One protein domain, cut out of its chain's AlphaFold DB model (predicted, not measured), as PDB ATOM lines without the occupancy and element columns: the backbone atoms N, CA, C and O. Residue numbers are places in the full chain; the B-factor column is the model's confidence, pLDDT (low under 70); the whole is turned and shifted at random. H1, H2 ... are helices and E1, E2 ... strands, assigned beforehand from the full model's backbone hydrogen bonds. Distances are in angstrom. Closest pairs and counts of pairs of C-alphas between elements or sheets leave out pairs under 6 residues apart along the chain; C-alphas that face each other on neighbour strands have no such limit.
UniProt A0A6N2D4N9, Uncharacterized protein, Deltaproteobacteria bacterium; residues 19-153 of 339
ATOM      1  N   VAL A  19       6.729 305.414  11.010       75.69
ATOM      2  CA  VAL A  19       7.929 305.207  10.200       75.69
ATOM      3  C   VAL A  19       7.959 303.785   9.681       75.69
ATOM      4  O   VAL A  19       7.567 302.847  10.380       75.69
ATOM      5  N   LEU A  20       8.452 303.618   8.459       79.94
ATOM      6  CA  LEU A  20       8.608 302.302   7.868       79.94
ATOM      7  C   LEU A  20       9.857 301.608   8.392       79.94
ATOM      8  O   LEU A  20      10.965 302.141   8.326       79.94
ATOM      9  N   ALA A  21       9.677 300.367   8.807       88.12
ATOM     10  CA  ALA A  21      10.734 299.382   8.839       88.12
ATOM     11  C   ALA A  21      10.421 298.263   7.845       88.12
ATOM     12  O   ALA A  21       9.263 297.936   7.581       88.12
ATOM     13  N   LEU A  22      11.470 297.679   7.291       91.38
ATOM     14  CA  LEU A  22      11.388 296.549   6.385       91.38
ATOM     15  C   LEU A  22      12.017 295.347   7.075       91.38
ATOM     16  O   LEU A  22      13.145 295.416   7.559       91.38
ATOM     17  N   GLU A  23      11.267 294.259   7.142       92.50
ATOM     18  CA  GLU A  23      11.710 292.993   7.711       92.50
ATOM     19  C   GLU A  23      11.851 291.976   6.588       92.50
ATOM     20  O   GLU A  23      10.858 291.555   5.998       92.50
ATOM     21  N   ASP A  24      13.084 291.582   6.299       93.06
ATOM     22  CA  ASP A  24      13.383 290.484   5.392       93.06
ATOM     23  C   ASP A  24      13.649 289.223   6.211       93.06
ATOM     24  O   ASP A  24      14.422 289.236   7.170       93.06
ATOM     25  N   VAL A  25      13.010 288.117   5.845       92.44
ATOM     26  CA  VAL A  25      13.119 286.838   6.550       92.44
ATOM     27  C   VAL A  25      13.289 285.729   5.528       92.44
ATOM     28  O   VAL A  25      12.477 285.590   4.620       92.44
ATOM     29  N   GLU A  26      14.324 284.915   5.685       93.88
ATOM     30  CA  GLU A  26      14.515 283.699   4.901       93.88
ATOM     31  C   GLU A  26      14.272 282.482   5.787       93.88
ATOM     32  O   GLU A  26      14.865 282.345   6.865       93.88
ATOM     33  N   ARG A  27      13.401 281.583   5.330       93.31
ATOM     34  CA  ARG A  27      13.030 280.372   6.061       93.31
ATOM     35  C   ARG A  27      13.165 279.138   5.210       93.31
ATOM     36  O   ARG A  27      12.986 279.196   4.000       93.31
ATOM     37  N   GLU A  28      13.421 278.026   5.876       96.19
ATOM     38  CA  GLU A  28      13.504 276.710   5.260       96.19
ATOM     39  C   GLU A  28      12.370 275.829   5.771       96.19
ATOM     40  O   GLU A  28      12.122 275.755   6.972       96.19
ATOM     41  N   CYS A  29      11.650 275.164   4.876       97.25
ATOM     42  CA  CYS A  29      10.669 274.171   5.276       97.25
ATOM     43  C   CYS A  29      11.377 273.009   5.996       97.25
ATOM     44  O   CYS A  29      12.273 272.404   5.406       97.25
ATOM     45  N   PRO A  30      10.953 272.628   7.216       96.88
ATOM     46  CA  PRO A  30      11.618 271.568   7.973       96.88
ATOM     47  C   PRO A  30      11.427 270.177   7.350       96.88
ATOM     48  O   PRO A  30      12.167 269.256   7.679       96.88
ATOM     49  N   LEU A  31      10.426 270.011   6.475       97.75
ATOM     50  CA  LEU A  31      10.088 268.731   5.858       97.75
ATOM     51  C   LEU A  31      10.764 268.538   4.496       97.75
ATOM     52  O   LEU A  31      11.387 267.508   4.264       97.75
ATOM     53  N   CYS A  32      10.623 269.506   3.582       97.38
ATOM     54  CA  CYS A  32      11.116 269.377   2.204       97.38
ATOM     55  C   CYS A  32      12.371 270.210   1.897       97.38
ATOM     56  O   CYS A  32      12.918 270.089   0.803       97.38
ATOM     57  N   GLY A  33      12.825 271.065   2.821       97.31
ATOM     58  CA  GLY A  33      13.990 271.931   2.617       97.31
ATOM     59  C   GLY A  33      13.758 273.118   1.674       97.31
ATOM     60  O   GLY A  33      14.705 273.833   1.352       97.31
ATOM     61  N   PHE A  34      12.524 273.356   1.209       97.06
ATOM     62  CA  PHE A  34      12.205 274.517   0.374       97.06
ATOM     63  C   PHE A  34      12.519 275.825   1.106       97.06
ATOM     64  O   PHE A  34      12.064 276.023   2.234       97.06
ATOM     65  N   VAL A  35      13.264 276.719   0.453       95.44
ATOM     66  CA  VAL A  35      13.646 278.018   1.014       95.44
ATOM     67  C   VAL A  35      12.770 279.118   0.431       95.44
ATOM     68  O   VAL A  35      12.704 279.289  -0.785       95.44
ATOM     69  N   GLU A  36      12.143 279.899   1.306       93.25
ATOM     70  CA  GLU A  36      11.326 281.052   0.938       93.25
ATOM     71  C   GLU A  36      11.872 282.323   1.592       93.25
ATOM     72  O   GLU A  36      12.240 282.331   2.768       93.25
ATOM     73  N   THR A  37      11.905 283.409   0.821       93.25
ATOM     74  CA  THR A  37      12.187 284.755   1.322       93.25
ATOM     75  C   THR A  37      10.896 285.551   1.400       93.25
ATOM     76  O   THR A  37      10.187 285.688   0.406       93.25
ATOM     77  N   GLN A  38      10.627 286.116   2.569       90.50
ATOM     78  CA  GLN A  38       9.479 286.968   2.830       90.50
ATOM     79  C   GLN A  38       9.944 288.366   3.206       90.50
ATOM     80  O   GLN A  38      10.888 288.531   3.976       90.50
ATOM     81  N   ARG A  39       9.242 289.364   2.670       90.19
ATOM     82  CA  ARG A  39       9.445 290.775   2.977       90.19
ATOM     83  C   ARG A  39       8.188 291.327   3.623       90.19
ATOM     84  O   ARG A  39       7.106 291.247   3.044       90.19
ATOM     85  N   VAL A  40       8.340 291.901   4.806       88.06
ATOM     86  CA  VAL A  40       7.249 292.481   5.583       88.06
ATOM     87  C   VAL A  40       7.495 293.974   5.754       88.06
ATOM     88  O   VAL A  40       8.552 294.408   6.207       88.06
ATOM     89  N   PHE A  41       6.487 294.763   5.395       86.69
ATOM     90  CA  PHE A  41       6.465 296.205   5.595       86.69
ATOM     91  C   PHE A  41       5.828 296.497   6.951       86.69
ATOM     92  O   PHE A  41       4.628 296.296   7.139       86.69
ATOM     93  N   ALA A  42       6.639 296.935   7.906       83.69
ATOM     94  CA  ALA A  42       6.208 297.231   9.259       83.69
ATOM     95  C   ALA A  42       6.088 298.741   9.463       83.69
ATOM     96  O   ALA A  42       7.085 299.458   9.422       83.69
ATOM     97  N   ALA A  43       4.881 299.220   9.749       81.06
ATOM     98  CA  ALA A  43       4.691 300.572  10.255       81.06
ATOM     99  C   ALA A  43       4.982 300.599  11.765       81.06
ATOM    100  O   ALA A  43       4.436 299.802  12.535       81.06
ATOM    101  N   LEU A  44       5.891 301.475  12.190       78.50
ATOM    102  CA  LEU A  44       6.283 301.658  13.585       78.50
ATOM    103  C   LEU A  44       5.855 303.046  14.061       78.50
ATOM    104  O   LEU A  44       6.090 304.014  13.343       78.50
ATOM    105  N   PRO A  45       5.318 303.207  15.282       71.31
ATOM    106  CA  PRO A  45       4.963 304.531  15.772       71.31
ATOM    107  C   PRO A  45       6.235 305.343  16.029       71.31
ATOM    108  O   PRO A  45       7.009 305.002  16.933       71.31
ATOM    109  N   PHE A  46       6.429 306.430  15.274       67.62
ATOM    110  CA  PHE A  46       7.647 307.246  15.300       67.62
ATOM    111  C   PHE A  46       7.973 307.727  16.714       67.62
ATOM    112  O   PHE A  46       9.093 307.578  17.202       67.62
ATOM    113  N   HIS A  47       6.959 308.230  17.419       57.75
ATOM    114  CA  HIS A  47       7.119 308.787  18.758       57.75
ATOM    115  C   HIS A  47       7.504 307.742  19.805       57.75
ATOM    116  O   HIS A  47       8.222 308.057  20.744       57.75
ATOM    117  N   SER A  48       7.061 306.490  19.687       65.00
ATOM    118  CA  SER A  48       7.445 305.430  20.636       65.00
ATOM    119  C   SER A  48       8.791 304.776  20.312       65.00
ATOM    120  O   SER A  48       9.315 304.007  21.123       65.00
ATOM    121  N   LEU A  49       9.357 305.072  19.139       71.88
ATOM    122  CA  LEU A  49      10.525 304.370  18.644       71.88
ATOM    123  C   LEU A  49      11.797 304.835  19.373       71.88
ATOM    124  O   LEU A  49      12.187 306.003  19.358       71.88
ATOM    125  N   THR A  50      12.442 303.879  20.035       78.25
ATOM    126  CA  THR A  50      13.711 304.039  20.759       78.25
ATOM    127  C   THR A  50      14.671 302.938  20.327       78.25
ATOM    128  O   THR A  50      14.216 301.879  19.875       78.25
ATOM    129  N   LEU A  51      15.983 303.128  20.503       83.50
ATOM    130  CA  LEU A  51      16.951 302.084  20.162       83.50
ATOM    131  C   LEU A  51      16.681 300.763  20.893       83.50
ATOM    132  O   LEU A  51      16.630 299.731  20.227       83.50
ATOM    133  N   PRO A  52      16.388 300.739  22.208       83.38
ATOM    134  CA  PRO A  52      16.002 299.501  22.879       83.38
ATOM    135  C   PRO A  52      14.753 298.840  22.284       83.38
ATOM    136  O   PRO A  52      14.697 297.612  22.207       83.38
ATOM    137  N   ALA A  53      13.751 299.617  21.857       83.56
ATOM    138  CA  ALA A  53      12.553 299.070  21.219       83.56
ATOM    139  C   ALA A  53      12.870 298.443  19.856       83.56
ATOM    140  O   ALA A  53      12.413 297.336  19.576       83.56
ATOM    141  N   LEU A  54      13.703 299.099  19.047       88.44
ATOM    142  CA  LEU A  54      14.143 298.563  17.761       88.44
ATOM    143  C   LEU A  54      15.058 297.344  17.936       88.44
ATOM    144  O   LEU A  54      14.923 296.382  17.190       88.44
ATOM    145  N   VAL A  55      15.912 297.316  18.966       90.75
ATOM    146  CA  VAL A  55      16.720 296.136  19.320       90.75
ATOM    147  C   VAL A  55      15.844 294.959  19.722       90.75
ATOM    148  O   VAL A  55      16.081 293.839  19.269       90.75
ATOM    149  N   ARG A  56      14.812 295.187  20.544       89.69
ATOM    150  CA  ARG A  56      13.828 294.141  20.857       89.69
ATOM    151  C   ARG A  56      13.137 293.648  19.592       89.69
ATOM    152  O   ARG A  56      13.052 292.440  19.410       89.69
ATOM    153  N   ARG A  57      12.719 294.561  18.711       90.12
ATOM    154  CA  ARG A  57      12.076 294.207  17.444       90.12
ATOM    155  C   ARG A  57      12.989 293.373  16.549       90.12
ATOM    156  O   ARG A  57      12.556 292.332  16.082       90.12
ATOM    157  N   ALA A  58      14.249 293.773  16.390       92.38
ATOM    158  CA  ALA A  58      15.244 293.064  15.588       92.38
ATOM    159  C   ALA A  58      15.482 291.620  16.064       92.38
ATOM    160  O   ALA A  58      15.718 290.720  15.263       92.38
ATOM    161  N   ARG A  59      15.392 291.377  17.380       91.12
ATOM    162  CA  ARG A  59      15.484 290.025  17.961       91.12
ATOM    163  C   ARG A  59      14.258 289.165  17.673       91.12
ATOM    164  O   ARG A  59      14.357 287.946  17.716       91.12
ATOM    165  N   THR A  60      13.118 289.793  17.417       89.19
ATOM    166  CA  THR A  60      11.846 289.129  17.128       89.19
ATOM    167  C   THR A  60      11.446 289.250  15.659       89.19
ATOM    168  O   THR A  60      10.298 288.953  15.333       89.19
ATOM    169  N   THR A  61      12.339 289.711  14.777       88.25
ATOM    170  CA  THR A  61      12.055 289.864  13.345       88.25
ATOM    171  C   THR A  61      11.540 288.549  12.779       88.25
ATOM    172  O   THR A  61      12.134 287.491  12.991       88.25
ATOM    173  N   GLY A  62      10.395 288.603  12.100       76.38
ATOM    174  CA  GLY A  62       9.743 287.412  11.568       76.38
ATOM    175  C   GLY A  62       8.963 286.569  12.584       76.38
ATOM    176  O   GLY A  62       8.240 285.678  12.160       76.38
ATOM    177  N   ALA A  63       9.006 286.819  13.895       84.25
ATOM    178  CA  ALA A  63       8.334 285.956  14.880       84.25
ATOM    179  C   ALA A  63       6.807 285.846  14.680       84.25
ATOM    180  O   ALA A  63       6.214 284.817  14.996       84.25
ATOM    181  N   ALA A  64       6.177 286.886  14.125       77.31
ATOM    182  CA  ALA A  64       4.727 286.969  13.951       77.31
ATOM    183  C   ALA A  64       4.182 286.219  12.721       77.31
ATOM    184  O   ALA A  64       2.969 286.068  12.587       77.31
ATOM    185  N   HIS A  65       5.045 285.754  11.815       80.62
ATOM    186  CA  HIS A  65       4.608 285.205  10.531       80.62
ATOM    187  C   HIS A  65       4.698 283.680  10.537       80.62
ATOM    188  O   HIS A  65       5.738 283.119  10.876       80.62
ATOM    189  N   THR A  66       3.630 283.001  10.129       90.19
ATOM    190  CA  THR A  66       3.605 281.559   9.838       90.19
ATOM    191  C   THR A  66       2.916 281.364   8.496       90.19
ATOM    192  O   THR A  66       2.019 282.139   8.163       90.19
ATOM    193  N   PHE A  67       3.360 280.391   7.708       90.75
ATOM    194  CA  PHE A  67       2.794 280.136   6.384       90.75
ATOM    195  C   PHE A  67       2.892 278.649   6.021       90.75
ATOM    196  O   PHE A  67       3.818 277.978   6.488       90.75
ATOM    197  N   PRO A  68       1.957 278.114   5.221       96.31
ATOM    198  CA  PRO A  68       2.083 276.772   4.666       96.31
ATOM    199  C   PRO A  68       3.164 276.757   3.579       96.31
ATOM    200  O   PRO A  68       3.221 277.654   2.739       96.31
ATOM    201  N   CYS A  69       4.032 275.747   3.590       96.50
ATOM    202  CA  CYS A  69       5.057 275.575   2.569       96.50
ATOM    203  C   CYS A  69       4.399 275.365   1.195       96.50
ATOM    204  O   CYS A  69       3.615 274.429   1.053       96.50
ATOM    205  N   PRO A  70       4.771 276.128   0.154       94.81
ATOM    206  CA  PRO A  70       4.131 276.023  -1.159       94.81
ATOM    207  C   PRO A  70       4.407 274.696  -1.891       94.81
ATOM    208  O   PRO A  70       3.832 274.463  -2.951       94.81
ATOM    209  N   GLN A  71       5.301 273.842  -1.375       97.06
ATOM    210  CA  GLN A  71       5.633 272.545  -1.979       97.06
ATOM    211  C   GLN A  71       4.983 271.342  -1.291       97.06
ATOM    212  O   GLN A  71       4.695 270.353  -1.963       97.06
ATOM    213  N   CYS A  72       4.801 271.380   0.030       97.50
ATOM    214  CA  CYS A  72       4.345 270.219   0.802       97.50
ATOM    215  C   CYS A  72       3.303 270.547   1.878       97.50
ATOM    216  O   CYS A  72       3.007 269.683   2.698       97.50
ATOM    217  N   ASP A  73       2.800 271.784   1.911       97.62
ATOM    218  CA  ASP A  73       1.825 272.313   2.876       97.62
ATOM    219  C   ASP A  73       2.252 272.282   4.359       97.62
ATOM    220  O   ASP A  73       1.514 272.747   5.230       97.62
ATOM    221  N   GLU A  74       3.468 271.820   4.668       98.12
ATOM    222  CA  GLU A  74       4.025 271.846   6.023       98.12
ATOM    223  C   GLU A  74       4.084 273.280   6.565       98.12
ATOM    224  O   GLU A  74       4.478 274.213   5.862       98.12
ATOM    225  N   THR A  75       3.734 273.476   7.837       97.38
ATOM    226  CA  THR A  75       3.684 274.822   8.414       97.38
ATOM    227  C   THR A  75       5.089 275.333   8.727       97.38
ATOM    228  O   THR A  75       5.767 274.858   9.639       97.38
ATOM    229  N   VAL A  76       5.513 276.386   8.031       94.94
ATOM    230  CA  VAL A  76       6.789 277.059   8.276       94.94
ATOM    231  C   VAL A  76       6.620 278.124   9.366       94.94
ATOM    232  O   VAL A  76       5.897 279.112   9.206       94.94
ATOM    233  N   ARG A  77       7.300 277.919  10.500       93.31
ATOM    234  CA  ARG A  77       7.266 278.773  11.697       93.31
ATOM    235  C   ARG A  77       8.541 279.598  11.848       93.31
ATOM    236  O   ARG A  77       9.518 279.403  11.132       93.31
ATOM    237  N   HIS A  78       8.536 280.514  12.816       88.81
ATOM    238  CA  HIS A  78       9.679 281.381  13.113       88.81
ATOM    239  C   HIS A  78      10.948 280.607  13.515       88.81
ATOM    240  O   HIS A  78      12.044 281.052  13.192       88.81
ATOM    241  N   GLU A  79      10.813 279.445  14.159       91.00
ATOM    242  CA  GLU A  79      11.933 278.570  14.538       91.00
ATOM    243  C   GLU A  79      12.686 277.989  13.328       91.00
ATOM    244  O   GLU A  79      13.847 277.613  13.448       91.00
ATOM    245  N   HIS A  80      12.070 278.001  12.141       93.44
ATOM    246  CA  HIS A  80      12.693 277.585  10.880       93.44
ATOM    247  C   HIS A  80      13.358 278.747  10.120       93.44
ATOM    248  O   HIS A  80      13.657 278.645   8.927       93.44
ATOM    249  N   THR A  81      13.548 279.892  10.781       91.50
ATOM    250  CA  THR A  81      14.221 281.049  10.184       91.50
ATOM    251  C   THR A  81      15.710 280.765  10.050       91.50
ATOM    252  O   THR A  81      16.409 280.578  11.043       91.50
ATOM    253  N   ARG A  82      16.207 280.781   8.810       92.50
ATOM    254  CA  ARG A  82      17.641 280.707   8.528       92.50
ATOM    255  C   ARG A  82      18.297 282.033   8.842       92.50
ATOM    256  O   ARG A  82      19.332 282.063   9.478       92.50
ATOM    257  N   ARG A  83      17.724 283.139   8.386       93.19
ATOM    258  CA  ARG A  83      18.302 284.471   8.573       93.19
ATOM    259  C   ARG A  83      17.225 285.528   8.475       93.19
ATOM    260  O   ARG A  83      16.204 285.321   7.823       93.19
ATOM    261  N   ALA A  84      17.464 286.649   9.133       93.44
ATOM    262  CA  ALA A  84      16.567 287.782   9.100       93.44
ATOM    263  C   ALA A  84      17.352 289.091   9.076       93.44
ATOM    264  O   ALA A  84      18.462 289.191   9.606       93.44
ATOM    265  N   ALA A  85      16.749 290.102   8.467       94.00
ATOM    266  CA  ALA A  85      17.242 291.460   8.477       94.00
ATOM    267  C   ALA A  85      16.101 292.421   8.818       94.00
ATOM    268  O   ALA A  85      15.000 292.322   8.282       94.00
ATOM    269  N   LEU A  86      16.362 293.349   9.735       93.88
ATOM    270  CA  LEU A  86      15.506 294.498   9.996       93.88
ATOM    271  C   LEU A  86      16.206 295.728   9.439       93.88
ATOM    272  O   LEU A  86      17.294 296.074   9.894       93.88
ATOM    273  N   HIS A  87      15.566 296.412   8.505       93.00
ATOM    274  CA  HIS A  87      16.046 297.660   7.943       93.00
ATOM    275  C   HIS A  87      15.142 298.797   8.403       93.00
ATOM    276  O   HIS A  87      13.940 298.807   8.146       93.00
ATOM    277  N   TYR A  88      15.739 299.770   9.077       89.62
ATOM    278  CA  TYR A  88      15.089 300.997   9.494       89.62
ATOM    279  C   TYR A  88      15.660 302.160   8.686       89.62
ATOM    280  O   TYR A  88      16.844 302.489   8.804       89.62
ATOM    281  N   GLY A  89      14.820 302.757   7.846       85.62
ATOM    282  CA  GLY A  89      15.147 303.980   7.128       85.62
ATOM    283  C   GLY A  89      14.887 305.177   8.020       85.62
ATOM    284  O   GLY A  89      13.772 305.345   8.518       85.62
ATOM    285  N   PHE A  90      15.896 306.023   8.215       76.06
ATOM    286  CA  PHE A  90      15.632 307.306   8.839       76.06
ATOM    287  C   PHE A  90      14.782 308.150   7.885       76.06
ATOM    288  O   PHE A  90      15.061 308.179   6.682       76.06
ATOM    289  N   PRO A  91      13.755 308.849   8.402       66.50
ATOM    290  CA  PRO A  91      13.055 309.858   7.621       66.50
ATOM    291  C   PRO A  91      14.072 310.850   7.018       66.50
ATOM    292  O   PRO A  91      15.131 311.068   7.615       66.50
ATOM    293  N   GLY A  92      13.787 311.407   5.840       62.47
ATOM    294  CA  GLY A  92      14.689 312.351   5.167       62.47
ATOM    295  C   GLY A  92      15.834 311.765   4.357       62.47
ATOM    296  O   GLY A  92      16.724 312.505   3.954       62.47
ATOM    297  N   GLU A  93      15.844 310.447   4.129       68.69
ATOM    298  CA  GLU A  93      16.969 309.744   3.488       68.69
ATOM    299  C   GLU A  93      18.289 309.896   4.265       68.69
ATOM    300  O   GLU A  93      19.377 309.751   3.713       68.69
ATOM    301  N   ASP A  94      18.191 310.130   5.574       69.69
ATOM    302  CA  ASP A  94      19.307 310.439   6.475       69.69
ATOM    303  C   ASP A  94      20.150 309.228   6.890       69.69
ATOM    304  O   ASP A  94      20.855 309.259   7.907       69.69
ATOM    305  N   GLY A  95      20.064 308.163   6.108       82.44
ATOM    306  CA  GLY A  95      20.744 306.911   6.335       82.44
ATOM    307  C   GLY A  95      19.811 305.764   6.695       82.44
ATOM    308  O   GLY A  95      18.591 305.889   6.837       82.44
ATOM    309  N   ILE A  96      20.432 304.602   6.854       88.62
ATOM    310  CA  ILE A  96      19.771 303.345   7.187       88.62
ATOM    311  C   ILE A  96      20.466 302.737   8.395       88.62
ATOM    312  O   ILE A  96      21.696 302.689   8.465       88.62
ATOM    313  N   LEU A  97      19.664 302.226   9.320       91.69
ATOM    314  CA  LEU A  97      20.104 301.324  10.369       91.69
ATOM    315  C   LEU A  97      19.601 299.918  10.047       91.69
ATOM    316  O   LEU A  97      18.395 299.683   9.992       91.69
ATOM    317  N   SER A  98      20.524 298.986   9.846       94.00
ATOM    318  CA  SER A  98      20.211 297.587   9.560       94.00
ATOM    319  C   SER A  98      20.642 296.703  10.722       94.00
ATOM    320  O   SER A  98      21.734 296.882  11.260       94.00
ATOM    321  N   ALA A  99      19.817 295.724  11.071       95.06
ATOM    322  CA  ALA A  99      20.148 294.655  12.001       95.06
ATOM    323  C   ALA A  99      20.053 293.314  11.274       95.06
ATOM    324  O   ALA A  99      19.042 293.048  10.633       95.06
ATOM    325  N   TYR A 100      21.073 292.475  11.399       94.38
ATOM    326  CA  TYR A 100      21.171 291.173  10.749       94.38
ATOM    327  C   TYR A 100      21.262 290.078  11.810       94.38
ATOM    328  O   TYR A 100      22.036 290.190  12.766       94.38
ATOM    329  N   SER A 101      20.487 289.014  11.641       92.12
ATOM    330  CA  SER A 101      20.500 287.836  12.505       92.12
ATOM    331  C   SER A 101      20.467 286.547  11.681       92.12
ATOM    332  O   SER A 101      20.028 286.518  10.531       92.12
ATOM    333  N   GLY A 102      20.974 285.467  12.271       86.38
ATOM    334  CA  GLY A 102      21.088 284.158  11.634       86.38
ATOM    335  C   GLY A 102      21.493 283.078  12.639       86.38
ATOM    336  O   GLY A 102      21.667 283.373  13.826       86.38
ATOM    337  N   PRO A 103      21.662 281.821  12.206       78.19
ATOM    338  CA  PRO A 103      21.825 280.688  13.096       78.19
ATOM    339  C   PRO A 103      23.221 280.765  13.708       78.19
ATOM    340  O   PRO A 103      24.219 280.811  12.991       78.19
ATOM    341  N   GLY A 104      23.294 280.834  15.038       73.12
ATOM    342  CA  GLY A 104      24.564 280.986  15.755       73.12
ATOM    343  C   GLY A 104      25.246 282.348  15.577       73.12
ATOM    344  O   GLY A 104      26.373 282.519  16.035       73.12
ATOM    345  N   VAL A 105      24.583 283.324  14.945       74.81
ATOM    346  CA  VAL A 105      25.120 284.672  14.737       74.81
ATOM    347  C   VAL A 105      24.448 285.625  15.720       74.81
ATOM    348  O   VAL A 105      23.226 285.788  15.709       74.81
ATOM    349  N   ALA A 106      25.249 286.255  16.582       84.62
ATOM    350  CA  ALA A 106      24.768 287.344  17.422       84.62
ATOM    351  C   ALA A 106      24.224 288.481  16.543       84.62
ATOM    352  O   ALA A 106      24.715 288.715  15.441       84.62
ATOM    353  N   LEU A 107      23.198 289.181  17.029       92.31
ATOM    354  CA  LEU A 107      22.579 290.279  16.293       92.31
ATOM    355  C   LEU A 107      23.632 291.335  15.934       92.31
ATOM    356  O   LEU A 107      24.178 291.981  16.826       92.31
ATOM    357  N   ARG A 108      23.869 291.533  14.637       94.12
ATOM    358  CA  ARG A 108      24.870 292.477  14.141       94.12
ATOM    359  C   ARG A 108      24.204 293.674  13.498       94.12
ATOM    360  O   ARG A 108      23.327 293.525  12.653       94.12
ATOM    361  N   TRP A 109      24.650 294.863  13.865       94.75
ATOM    362  CA  TRP A 109      24.125 296.126  13.369       94.75
ATOM    363  C   TRP A 109      25.072 296.770  12.378       94.75
ATOM    364  O   TRP A 109      26.291 296.626  12.480       94.75
ATOM    365  N   GLN A 110      24.498 297.518  11.446       93.88
ATOM    366  CA  GLN A 110      25.208 298.353  10.495       93.88
ATOM    367  C   GLN A 110      24.492 299.688  10.348       93.88
ATOM    368  O   GLN A 110      23.268 299.732  10.222       93.88
ATOM    369  N   VAL A 111      25.270 300.764  10.304       91.31
ATOM    370  CA  VAL A 111      24.792 302.091   9.920       91.31
ATOM    371  C   VAL A 111      25.318 302.426   8.532       91.31
ATOM    372  O   VAL A 111      26.486 302.192   8.232       91.31
ATOM    373  N   ARG A 112      24.449 302.988   7.693       89.12
ATOM    374  CA  ARG A 112      24.795 303.535   6.379       89.12
ATOM    375  C   ARG A 112      24.298 304.983   6.328       89.12
ATOM    376  O   ARG A 112      23.130 305.180   6.012       89.12
ATOM    377  N   PRO A 113      25.121 305.979   6.703       81.25
ATOM    378  CA  PRO A 113      24.657 307.349   6.943       81.25
ATOM    379  C   PRO A 113      24.259 308.102   5.669       81.25
ATOM    380  O   PRO A 113      23.453 309.022   5.743       81.25
ATOM    381  N   ASP A 114      24.782 307.687   4.517       77.06
ATOM    382  CA  ASP A 114      24.519 308.317   3.215       77.06
ATOM    383  C   ASP A 114      23.636 307.437   2.312       77.06
ATOM    384  O   ASP A 114      23.544 307.650   1.103       77.06
ATOM    385  N   ALA A 115      23.008 306.400   2.878       80.06
ATOM    386  CA  ALA A 115      22.139 305.504   2.128       80.06
ATOM    387  C   ALA A 115      20.680 305.960   2.184       80.06
ATOM    388  O   ALA A 115      20.101 306.133   3.257       80.06
ATOM    389  N   ARG A 116      20.051 306.042   1.010       81.19
ATOM    390  CA  ARG A 116      18.601 306.183   0.885       81.19
ATOM    391  C   ARG A 116      17.925 304.842   1.139       81.19
ATOM    392  O   ARG A 116      18.326 303.826   0.569       81.19
ATOM    393  N   PHE A 117      16.875 304.856   1.956       80.81
ATOM    394  CA  PHE A 117      16.042 303.681   2.175       80.81
ATOM    395  C   PHE A 117      15.285 303.323   0.893       80.81
ATOM    396  O   PHE A 117      14.359 304.024   0.489       80.81
ATOM    397  N   ASP A 118      15.711 302.245   0.240       82.75
ATOM    398  CA  ASP A 118      15.110 301.732  -0.987       82.75
ATOM    399  C   ASP A 118      14.431 300.389  -0.705       82.75
ATOM    400  O   ASP A 118      15.085 299.369  -0.484       82.75
ATOM    401  N   VAL A 119      13.101 300.394  -0.729       80.88
ATOM    402  CA  VAL A 119      12.286 299.195  -0.504       80.88
ATOM    403  C   VAL A 119      12.306 298.205  -1.664       80.88
ATOM    404  O   VAL A 119      11.868 297.066  -1.497       80.88
ATOM    405  N   GLN A 120      12.772 298.624  -2.841       81.88
ATOM    406  CA  GLN A 120      12.923 297.761  -4.010       81.88
ATOM    407  C   GLN A 120      14.284 297.066  -4.029       81.88
ATOM    408  O   GLN A 120      14.447 296.064  -4.726       81.88
ATOM    409  N   ALA A 121      15.251 297.553  -3.245       78.12
ATOM    410  CA  ALA A 121      16.543 296.901  -3.119       78.12
ATOM    411  C   ALA A 121      16.363 295.461  -2.614       78.12
ATOM    412  O   ALA A 121      15.591 295.194  -1.686       78.12
ATOM    413  N   LEU A 122      17.077 294.523  -3.240       68.94
ATOM    414  CA  LEU A 122      17.054 293.119  -2.830       68.94
ATOM    415  C   LEU A 122      17.482 292.971  -1.362       68.94
ATOM    416  O   LEU A 122      18.329 293.749  -0.907       68.94
ATOM    417  N   PRO A 123      16.943 291.967  -0.643       73.56
ATOM    418  CA  PRO A 123      17.327 291.694   0.733       73.56
ATOM    419  C   PRO A 123      18.839 291.599   0.891       73.56
ATOM    420  O   PRO A 123      19.532 290.899   0.145       73.56
ATOM    421  N   VAL A 124      19.353 292.320   1.880       79.31
ATOM    422  CA  VAL A 124      20.756 292.259   2.269       79.31
ATOM    423  C   VAL A 124      20.813 291.460   3.559       79.31
ATOM    424  O   VAL A 124      20.253 291.854   4.571       79.31
ATOM    425  N   TRP A 125      21.469 290.306   3.511       84.56
ATOM    426  CA  TRP A 125      21.445 289.333   4.607       84.56
ATOM    427  C   TRP A 125      22.613 289.445   5.578       84.56
ATOM    428  O   TRP A 125      22.595 288.875   6.665       84.56
ATOM    429  N   THR A 126      23.654 290.144   5.160       80.56
ATOM    430  CA  THR A 126      24.876 290.362   5.922       80.56
ATOM    431  C   THR A 126      25.265 291.820   5.770       80.56
ATOM    432  O   THR A 126      24.977 292.405   4.720       80.56
ATOM    433  N   PRO A 127      25.961 292.412   6.754       75.88
ATOM    434  CA  PRO A 127      26.550 293.725   6.566       75.88
ATOM    435  C   PRO A 127      27.341 293.743   5.260       75.88
ATOM    436  O   PRO A 127      28.131 292.834   4.996       75.88
ATOM    437  N   ARG A 128      27.095 294.742   4.415       73.94
ATOM    438  CA  ARG A 128      27.961 294.951   3.258       73.94
ATOM    439  C   ARG A 128      29.245 295.588   3.755       73.94
ATOM    440  O   ARG A 128      29.163 296.603   4.443       73.94
ATOM    441  N   ASP A 129      30.395 295.051   3.367       60.38
ATOM    442  CA  ASP A 129      31.680 295.746   3.508       60.38
ATOM    443  C   ASP A 129      31.750 296.898   2.490       60.38
ATOM    444  O   ASP A 129      32.563 296.933   1.571       60.38
ATOM    445  N   GLU A 130      30.825 297.848   2.616       62.22
ATOM    446  CA  GLU A 130      30.934 299.150   1.984       62.22
ATOM    447  C   GLU A 130      31.976 299.932   2.788       62.22
ATOM    448  O   GLU A 130      31.834 300.088   4.004       62.22
ATOM    449  N   LEU A 131      33.041 300.384   2.116       54.00
ATOM    450  CA  LEU A 131      34.115 301.186   2.706       54.00
ATOM    451  C   LEU A 131      33.513 302.303   3.576       54.00
ATOM    452  O   LEU A 131      32.889 303.228   3.067       54.00
ATOM    453  N   GLY A 132      33.685 302.188   4.895       62.19
ATOM    454  CA  GLY A 132      33.232 303.191   5.858       62.19
ATOM    455  C   GLY A 132      31.862 302.959   6.502       62.19
ATOM    456  O   GLY A 132      31.487 303.781   7.332       62.19
ATOM    457  N   SER A 133      31.136 301.873   6.209       78.94
ATOM    458  CA  SER A 133      29.891 301.547   6.931       78.94
ATOM    459  C   SER A 133      30.189 300.861   8.273       78.94
ATOM    460  O   SER A 133      30.570 299.688   8.287       78.94
ATOM    461  N   PRO A 134      30.027 301.545   9.419       85.81
ATOM    462  CA  PRO A 134      30.368 300.998  10.727       85.81
ATOM    463  C   PRO A 134      29.408 299.877  11.130       85.81
ATOM    464  O   PRO A 134      28.198 299.943  10.886       85.81
ATOM    465  N   THR A 135      29.946 298.870  11.818       90.94
ATOM    466  CA  THR A 135      29.168 297.757  12.375       90.94
ATOM    467  C   THR A 135      29.419 297.574  13.865       90.94
ATOM    468  O   THR A 135      30.523 297.839  14.333       90.94
ATOM    469  N   THR A 136      28.423 297.076  14.596       92.50
ATOM    470  CA  THR A 136      28.528 296.762  16.030       92.50
ATOM    471  C   THR A 136      27.556 295.652  16.416       92.50
ATOM    472  O   THR A 136      26.502 295.518  15.804       92.50
ATOM    473  N   ASP A 137      27.863 294.894  17.464       91.81
ATOM    474  CA  ASP A 137      26.937 293.904  18.034       91.81
ATOM    475  C   ASP A 137      26.065 294.514  19.153       91.81
ATOM    476  O   ASP A 137      25.052 293.947  19.568       91.81
ATOM    477  N   ALA A 138      26.436 295.704  19.636       90.12
ATOM    478  CA  ALA A 138      25.766 296.411  20.723       90.12
ATOM    479  C   ALA A 138      25.619 297.901  20.369       90.12
ATOM    480  O   ALA A 138      26.444 298.722  20.780       90.12
ATOM    481  N   PRO A 139      24.601 298.278  19.575       91.12
ATOM    482  CA  PRO A 139      24.391 299.671  19.223       91.12
ATOM    483  C   PRO A 139      23.987 300.458  20.472       91.12
ATOM    484  O   PRO A 139      23.192 300.004  21.297       91.12
ATOM    485  N   THR A 140      24.521 301.667  20.587       87.06
ATOM    486  CA  THR A 140      24.144 302.649  21.607       87.06
ATOM    487  C   THR A 140      23.694 303.935  20.926       87.06
ATOM    488  O   THR A 140      24.054 304.186  19.777       87.06
ATOM    489  N   GLU A 141      22.936 304.778  21.631       80.06
ATOM    490  CA  GLU A 141      22.551 306.100  21.108       80.06
ATOM    491  C   GLU A 141      23.789 306.953  20.778       80.06
ATOM    492  O   GLU A 141      23.810 307.646  19.766       80.06
ATOM    493  N   GLY A 142      24.865 306.839  21.568       79.38
ATOM    494  CA  GLY A 142      26.135 307.512  21.288       79.38
ATOM    495  C   GLY A 142      26.816 307.002  20.014       79.38
ATOM    496  O   GLY A 142      27.313 307.801  19.227       79.38
ATOM    497  N   TRP A 143      26.792 305.687  19.765       87.94
ATOM    498  CA  TRP A 143      27.309 305.098  18.526       87.94
ATOM    499  C   TRP A 143      26.498 305.547  17.304       87.94
ATOM    500  O   TRP A 143      27.076 305.977  16.306       87.94
ATOM    501  N   LEU A 144      25.164 305.521  17.405       85.19
ATOM    502  CA  LEU A 144      24.283 306.035  16.356       85.19
ATOM    503  C   LEU A 144      24.551 307.511  16.093       85.19
ATOM    504  O   LEU A 144      24.791 307.883  14.954       85.19
ATOM    505  N   THR A 145      24.601 308.335  17.137       79.56
ATOM    506  CA  THR A 145      24.848 309.773  17.005       79.56
ATOM    507  C   THR A 145      26.224 310.054  16.416       79.56
ATOM    508  O   THR A 145      26.357 310.931  15.575       79.56
ATOM    509  N   HIS A 146      27.253 309.288  16.778       82.25
ATOM    510  CA  HIS A 146      28.585 309.457  16.204       82.25
ATOM    511  C   HIS A 146      28.618 309.168  14.694       82.25
ATOM    512  O   HIS A 146      29.258 309.902  13.939       82.25
ATOM    513  N   HIS A 147      27.931 308.114  14.244       85.88
ATOM    514  CA  HIS A 147      28.012 307.654  12.855       85.88
ATOM    515  C   HIS A 147      26.937 308.229  11.931       85.88
ATOM    516  O   HIS A 147      27.226 308.504  10.772       85.88
ATOM    517  N   LEU A 148      25.722 308.440  12.432       77.94
ATOM    518  CA  LEU A 148      24.626 309.093  11.712       77.94
ATOM    519  C   LEU A 148      24.640 310.613  11.885       77.94
ATOM    520  O   LEU A 148      23.899 311.294  11.184       77.94
ATOM    521  N   ARG A 149      25.431 311.145  12.832       71.75
ATOM    522  CA  ARG A 149      25.434 312.570  13.230       71.75
ATOM    523  C   ARG A 149      24.077 313.070  13.721       71.75
ATOM    524  O   ARG A 149      23.824 314.266  13.779       71.75
ATOM    525  N   ARG A 150      23.203 312.144  14.120       68.88
ATOM    526  CA  ARG A 150      21.878 312.438  14.656       68.88
ATOM    527  C   ARG A 150      21.441 311.402  15.693       68.88
ATOM    528  O   ARG A 150      21.838 310.238  15.598       68.88
ATOM    529  N   PRO A 151      20.576 311.800  16.632       71.00
ATOM    530  CA  PRO A 151      19.854 310.877  17.505       71.00
ATOM    531  C   PRO A 151      18.957 309.913  16.716       71.00
ATOM    532  O   PRO A 151      18.507 310.206  15.599       71.00
ATOM    533  N   MET A 152      18.578 308.808  17.363       73.12
ATOM    534  CA  MET A 152      17.586 307.895  16.808       73.12
ATOM    535  C   MET A 152      16.185 308.513  16.696       73.12
ATOM    536  O   MET A 152      15.494 308.323  15.693       73.12
ATOM    537  N   SER A 153      15.759 309.258  17.717       66.56
ATOM    538  CA  SER A 153      14.449 309.910  17.757       66.56
ATOM    539  C   SER A 153      14.495 311.211  18.566       66.56
ATOM    540  O   SER A 153      15.414 311.398  19.367       66.56
TER     541      SER A 153
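AT A GLANCE: This is residues 19 to 153 of the 339 residues of an uncharacterized protein of Deltaproteobacteria bacterium (UniProt A0A6N2D4N9). One twisted sheet of five strands has helix H1 packed over one face, while the short helix H2 sits at one end of the sheet, by E5. The long hairpin of E1 and E2 reaches away from H2, and its turn and the loop of residues 66 to 76 make the other end of the long axis. The printed part has 135 residues, with the named elements in the order E1, E2, H1, E3, E4, E5, H2; the sheet order is E2, E1, E3, E4, E5, all antiparallel. The class is mixed, helices and strands, with under half of the residues in named elements. The whole is compact by its radius of gyration of the C-alphas, 15.3 A, yet elongated in outline, spanning 49 by 31 by 26 A.

HOW THE PARTS SIT: Begin at E1, residues 19 to 28, which forms a hairpin with the edge strand E2, residues 35 to 45; there N 23 and O 40 are 2.9 A apart, within hydrogen-bond range. On E1's other side find E3, residues 81 to 89, antiparallel at 166 degrees, with N 24 and O 85 at 2.9 A. E3, E4, residues 96 to 102, and E5, residues 105 to 112, form a meander, each strand the antiparallel neighbour of the one before; look for N 86 and O 99 at 2.8 A and N 98 and O 110 at 2.9 A. H1, residues 51 to 59, is on the sheet, and its closest C-alphas to E3 are those of Ala 58 and Leu 86, 5.8 A apart. E2, H1 and E3 make a split strand-helix-strand unit, two strands running the same way with E1 between them, and its crossover is right-handed. H2, residues 141 to 148, only grazes the sheet with residues 143 to 148; its closest C-alphas to E5 are those of His 147 and Val 111, 7.1 A apart. H1 and H2 are close but not clearly touching, about perpendicular at 84 degrees, with the C-alphas of Leu 51 and Glu 141 closest at 7.0 A. In H1 and H2 every O i to N i+4 pair is within hydrogen-bond range.

IN THESE COORDINATES: Find C-alpha 19 at (7.929, 305.207, 10.200), where E1 begins and runs 29.5 A to C-alpha 28. E2 runs 31.6 A, H1 12.3 A from C-alpha 51 at (16.951, 302.084, 20.162), E3 23.2 A, E4 19.7 A and E5 20.6 A. H2 runs 10.1 A and ends at C-alpha 148, (24.626, 309.093, 11.712).

THE WHOLE: The two C-alphas farthest apart are those of Cys 72 and Arg 149, 48.9 A. The printed part has no cut; the links from H1 to E3 and from E5 to H2 are long, with 21 and 28 residues. Mean pLDDT of the printed part is 84.9, and 14 residues are under 70, among them residues 46 to 48, 91 to 94 and 129 to 132.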